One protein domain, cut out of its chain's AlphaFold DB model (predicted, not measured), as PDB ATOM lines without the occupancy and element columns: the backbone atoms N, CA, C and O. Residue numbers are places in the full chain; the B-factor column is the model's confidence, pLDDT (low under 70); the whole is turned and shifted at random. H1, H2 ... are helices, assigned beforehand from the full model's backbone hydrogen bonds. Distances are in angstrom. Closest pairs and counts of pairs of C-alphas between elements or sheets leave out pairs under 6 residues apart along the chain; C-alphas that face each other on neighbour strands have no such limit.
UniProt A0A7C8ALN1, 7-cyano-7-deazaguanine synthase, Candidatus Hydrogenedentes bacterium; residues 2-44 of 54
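This is residues 2 to 44 of the 54 residues of the protein "7-cyano-7-deazaguanine synthase" of Candidatus Hydrogenedentes bacterium (UniProt A0A7C8ALN1). The backbone makes a flattened ring: the long helix H2 forms one side, the short helix H1 makes a corner with the far end of H2, and a long link without named elements runs back over the length of H2 as the opposite side. Around residues 20 to 27 this link turns and folds back to the beginning of H2. The printed part has 43 residues with two named helices, H1 then H2, and no named strand; its class is all helix, though under half of the residues, 20 of 43, are in named elements. It is only just compact, close to loose, with a radius of gyration of the C-alphas of 10.8 A, and the C-alphas span 29 by 20 by 11 A.

Begin at H2, residues 31 to 43, and look at its residues 39 to 43: with these alone it touches H1, residues 2 to 8. The closest C-alphas of the two helices are those of Arg 4 and Ala 43, 5.7 A apart. Their lines stand at a steep tilt of 45 degrees and run the same way, with centres 13.1 A apart. In both helices every O i to N i+4 pair is within hydrogen-bond range.

Find C-alpha 31 at (166.759, 141.621, 255.973); from there H2 runs 18.2 A to C-alpha 43 at (176.083, 141.273, 271.642). Then go to C-alpha 2 at (167.666, 142.222, 273.354), where H1 begins; its first and last C-alphas, 2 and 8, are 9.9 A apart.

The two C-alphas farthest apart are those of Ala 8 and Arg 21, at 29.1 A. The link from H1 to H2, residues 9 to 30, is long. The printed part has no cut, its mean pLDDT is 96.7, and no printed residue is under 70.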
ATOM      1  N   ILE A   2     168.529 143.420 273.243       96.56
ATOM      2  CA  ILE A   2     167.666 142.222 273.354       96.56
ATOM      3  C   ILE A   2     168.452 140.911 273.513       96.56
ATOM      4  O   ILE A   2     168.174 140.160 274.439       96.56
ATOM      5  N   VAL A   3     169.449 140.646 272.659       97.94
ATOM      6  CA  VAL A   3     170.224 139.389 272.728       97.94
ATOM      7  C   VAL A   3     170.937 139.244 274.074       97.94
ATOM      8  O   VAL A   3     170.803 138.211 274.717       97.94
ATOM      9  N   ARG A   4     171.631 140.289 274.555       97.88
ATOM     10  CA  ARG A   4     172.315 140.252 275.863       97.88
ATOM     11  C   ARG A   4     171.346 139.975 277.008       97.88
ATOM     12  O   ARG A   4     171.655 139.169 277.877       97.88
ATOM     13  N   LEU A   5     170.186 140.636 276.998       98.19
ATOM     14  CA  LEU A   5     169.161 140.429 278.016       98.19
ATOM     15  C   LEU A   5     168.590 139.007 277.951       98.19
ATOM     16  O   LEU A   5     168.481 138.358 278.982       98.19
ATOM     17  N   GLY A   6     168.277 138.504 276.754       97.81
ATOM     18  CA  GLY A   6     167.787 137.139 276.573       97.81
ATOM     19  C   GLY A   6     168.785 136.096 277.076       97.81
ATOM     20  O   GLY A   6     168.400 135.215 277.834       97.81
ATOM     21  N   MET A   7     170.074 136.257 276.758       97.12
ATOM     22  CA  MET A   7     171.136 135.382 277.269       97.12
ATOM     23  C   MET A   7     171.228 135.432 278.801       97.12
ATOM     24  O   MET A   7     171.309 134.391 279.445       97.12
ATOM     25  N   ALA A   8     171.156 136.625 279.403       97.69
ATOM     26  CA  ALA A   8     171.175 136.785 280.862       97.69
ATOM     27  C   ALA A   8     169.955 136.153 281.560       97.69
ATOM     28  O   ALA A   8     170.054 135.741 282.713       97.69
ATOM     29  N   LEU A   9     168.818 136.072 280.866       98.12
ATOM     30  CA  LEU A   9     167.589 135.440 281.350       98.12
ATOM     31  C   LEU A   9     167.510 133.938 281.032       98.12
ATOM     32  O   LEU A   9     166.535 133.299 281.419       98.12
ATOM     33  N   GLY A  10     168.504 133.372 280.339       97.31
ATOM     34  CA  GLY A  10     168.501 131.964 279.938       97.31
ATOM     35  C   GLY A  10     167.490 131.637 278.835       97.31
ATOM     36  O   GLY A  10     166.991 130.518 278.782       97.31
ATOM     37  N   VAL A  11     167.158 132.604 277.974       97.62
ATOM     38  CA  VAL A  11     166.317 132.366 276.794       97.62
ATOM     39  C   VAL A  11     167.071 131.484 275.809       97.62
ATOM     40  O   VAL A  11     168.170 131.838 275.374       97.62
ATOM     41  N   ASP A  12     166.447 130.381 275.402       97.31
ATOM     42  CA  ASP A  12     166.952 129.580 274.298       97.31
ATOM     43  C   ASP A  12     166.573 130.229 272.961       97.31
ATOM     44  O   ASP A  12     165.422 130.217 272.522       97.31
ATOM     45  N   PHE A  13     167.557 130.848 272.311       97.69
ATOM     46  CA  PHE A  13     167.358 131.473 271.009       97.69
ATOM     47  C   PHE A  13     167.297 130.470 269.849       97.69
ATOM     48  O   PHE A  13     166.935 130.894 268.744       97.69
ATOM     49  N   ALA A  14     167.620 129.189 270.067       96.50
ATOM     50  CA  ALA A  14     167.463 128.136 269.063       96.50
ATOM     51  C   ALA A  14     165.981 127.865 268.756       96.50
ATOM     52  O   ALA A  14     165.629 127.611 267.608       96.50
ATOM     53  N   ASP A  15     165.101 128.058 269.743       96.12
ATOM     54  CA  ASP A  15     163.644 127.895 269.613       96.12
ATOM     55  C   ASP A  15     162.941 129.119 268.998       96.12
ATOM     56  O   ASP A  15     161.712 129.233 268.994       96.12
ATOM     57  N   THR A  16     163.706 130.081 268.478       96.19
ATOM     58  CA  THR A  16     163.160 131.327 267.930       96.19
ATOM     59  C   THR A  16     163.370 131.415 266.430       96.19
ATOM     60  O   THR A  16     164.415 131.043 265.907       96.19
ATOM     61  N   TRP A  17     162.405 132.003 265.725       96.38
ATOM     62  CA  TRP A  17     162.482 132.168 264.279       96.38
ATOM     63  C   TRP A  17     162.160 133.597 263.853       96.38
ATOM     64  O   TRP A  17     161.213 134.212 264.337       96.38
ATOM     65  N   THR A  18     162.948 134.137 262.920       95.69
ATOM     66  CA  THR A  18     162.725 135.481 262.346       95.69
ATOM     67  C   THR A  18     162.830 135.521 260.820       95.69
ATOM     68  O   THR A  18     162.519 136.536 260.195       95.69
ATOM     69  N   CYS A  19     163.298 134.439 260.190       97.19
ATOM     70  CA  CYS A  19     163.534 134.421 258.753       97.19
ATOM     71  C   CYS A  19     162.212 134.501 257.981       97.19
ATOM     72  O   CYS A  19     161.317 133.685 258.189       97.19
ATOM     73  N   TYR A  20     162.118 135.434 257.031       95.44
ATOM     74  CA  TYR A  20     160.910 135.603 256.216       95.44
ATOM     75  C   TYR A  20     160.695 134.529 255.155       95.44
ATOM     76  O   TYR A  20     159.572 134.362 254.690       95.44
ATOM     77  N   ARG A  21     161.747 133.815 254.744       93.75
ATOM     78  CA  ARG A  21     161.619 132.791 253.698       93.75
ATOM     79  C   ARG A  21     161.052 131.466 254.215       93.75
ATOM     80  O   ARG A  21     160.572 130.684 253.405       93.75
ATOM     81  N   GLY A  22     161.069 131.238 255.532       85.50
ATOM     82  CA  GLY A  22     160.706 129.942 256.112       85.50
ATOM     83  C   GLY A  22     161.656 128.817 255.676       85.50
ATOM     84  O   GLY A  22     162.744 129.090 255.170       85.50
ATOM     85  N   GLY A  23     161.231 127.568 255.879       90.44
ATOM     86  CA  GLY A  23     162.028 126.361 255.632       90.44
ATOM     87  C   GLY A  23     162.690 125.814 256.899       90.44
ATOM     88  O   GLY A  23     162.411 126.290 257.997       90.44
ATOM     89  N   ASP A  24     163.563 124.821 256.728       94.25
ATOM     90  CA  ASP A  24     164.240 124.142 257.844       94.25
ATOM     91  C   ASP A  24     165.442 124.938 258.381       94.25
ATOM     92  O   ASP A  24     165.799 124.826 259.550       94.25
ATOM     93  N   LEU A  25     166.061 125.765 257.527       96.69
ATOM     94  CA  LEU A  25     167.224 126.599 257.841       96.69
ATOM     95  C   LEU A  25     166.939 128.067 257.534       96.69
ATOM     96  O   LEU A  25     166.261 128.401 256.558       96.69
ATOM     97  N   ALA A  26     167.486 128.971 258.344       97.56
ATOM     98  CA  ALA A  26     167.333 130.396 258.104       97.56
ATOM     99  C   ALA A  26     168.102 130.799 256.832       97.56
ATOM    100  O   ALA A  26     169.251 130.426 256.627       97.56
ATOM    101  N   CYS A  27     167.496 131.600 255.954       97.25
ATOM    102  CA  CYS A  27     168.081 131.821 254.622       97.25
ATOM    103  C   CYS A  27     169.412 132.592 254.595       97.25
ATOM    104  O   CYS A  27     170.045 132.630 253.554       97.25
ATOM    105  N   GLY A  28     169.791 133.286 255.669       96.56
ATOM    106  CA  GLY A  28     170.986 134.132 255.701       96.56
ATOM    107  C   GLY A  28     170.794 135.510 255.049       96.56
ATOM    108  O   GLY A  28     170.956 136.515 255.739       96.56
ATOM    109  N   ALA A  29     170.394 135.617 253.781       96.31
ATOM    110  CA  ALA A  29     170.376 136.913 253.076       96.31
ATOM    111  C   ALA A  29     169.152 137.826 253.288       96.31
ATOM    112  O   ALA A  29     169.186 138.980 252.860       96.31
ATOM    113  N   CYS A  30     168.041 137.366 253.882       97.12
ATOM    114  CA  CYS A  30     166.882 138.261 254.050       97.12
ATOM    115  C   CYS A  30     167.150 139.344 255.118       97.12
ATOM    116  O   CYS A  30     167.952 139.103 256.026       97.12
ATOM    117  N   PRO A  31     166.464 140.505 255.072       97.62
ATOM    118  CA  PRO A  31     166.759 141.621 255.973       97.62
ATOM    119  C   PRO A  31     166.741 141.245 257.460       97.62
ATOM    120  O   PRO A  31     167.633 141.642 258.201       97.62
ATOM    121  N   THR A  32     165.791 140.415 257.900       97.12
ATOM    122  CA  THR A  32     165.719 139.986 259.306       97.12
ATOM    123  C   THR A  32     166.814 138.997 259.685       97.12
ATOM    124  O   THR A  32     167.334 139.087 260.792       97.12
ATOM    125  N   CYS A  33     167.227 138.095 258.787       97.56
ATOM    126  CA  CYS A  33     168.395 137.240 259.023       97.56
ATOM    127  C   CYS A  33     169.667 138.078 259.181       97.56
ATOM    128  O   CYS A  33     170.459 137.818 260.082       97.56
ATOM    129  N   VAL A  34     169.858 139.094 258.334       97.12
ATOM    130  CA  VAL A  34     171.018 139.991 258.409       97.12
ATOM    131  C   VAL A  34     171.019 140.772 259.724       97.12
ATOM    132  O   VAL A  34     172.029 140.781 260.427       97.12
ATOM    133  N   GLU A  35     169.894 141.384 260.095       97.75
ATOM    134  CA  GLU A  35     169.799 142.156 261.339       97.75
ATOM    135  C   GLU A  35     169.920 141.279 262.587       97.75
ATOM    136  O   GLU A  35     170.601 141.662 263.540       97.75
ATOM    137  N   ARG A  36     169.354 140.069 262.570       97.75
ATOM    138  CA  ARG A  36     169.521 139.107 263.660       97.75
ATOM    139  C   ARG A  36     170.998 138.760 263.856       97.75
ATOM    140  O   ARG A  36     171.523 138.970 264.946       97.75
ATOM    141  N   ARG A  37     171.705 138.362 262.792       97.00
ATOM    142  CA  ARG A  37     173.139 138.026 262.864       97.00
ATOM    143  C   ARG A  37     173.989 139.205 263.348       97.00
ATOM    144  O   ARG A  37     174.886 139.024 264.173       97.00
ATOM    145  N   LYS A  38     173.684 140.430 262.902       97.50
ATOM    146  CA  LYS A  38     174.324 141.651 263.423       97.50
ATOM    147  C   LYS A  38     174.066 141.837 264.916       97.50
ATOM    148  O   LYS A  38     175.000 142.167 265.641       97.50
ATOM    149  N   ALA A  39     172.836 141.620 265.383       98.06
ATOM    150  CA  ALA A  39     172.480 141.764 266.791       98.06
ATOM    151  C   ALA A  39     173.229 140.763 267.684       98.06
ATOM    152  O   ALA A  39     173.738 141.166 268.730       98.06
ATOM    153  N   PHE A  40     173.352 139.500 267.261       98.12
ATOM    154  CA  PHE A  40     174.149 138.485 267.963       98.12
ATOM    155  C   PHE A  40     175.630 138.863 268.010       98.12
ATOM    156  O   PHE A  40     176.205 138.985 269.095       98.12
ATOM    157  N   ARG A  41     176.217 139.207 266.856       97.25
ATOM    158  CA  ARG A  41     177.616 139.649 266.763       97.25
ATOM    159  C   ARG A  41     177.897 140.870 267.639       97.25
ATOM    160  O   ARG A  41     178.871 140.886 268.383       97.25
ATOM    161  N   ALA A  42     177.030 141.880 267.591       98.00
ATOM    162  CA  ALA A  42     177.148 143.082 268.411       98.00
ATOM    163  C   ALA A  42     176.969 142.799 269.909       98.00
ATOM    164  O   ALA A  42     177.483 143.553 270.734       98.00
ATOM    165  N   ALA A  43     176.243 141.736 270.270       97.62
ATOM    166  CA  ALA A  43     176.083 141.273 271.642       97.62
ATOM    167  C   ALA A  43     177.272 140.434 272.146       97.62
ATOM    168  O   ALA A  43     177.407 140.294 273.360       97.62
ATOM    169  N   GLY A  44     178.149 139.967 271.249       97.38
ATOM    170  CA  GLY A  44     179.278 139.087 271.565       97.38
ATOM    171  C   GLY A  44     178.901 137.606 271.636       97.38
ATOM    172  O   GLY A  44     179.623 136.836 272.258       97.38
TER     173      GLY A  44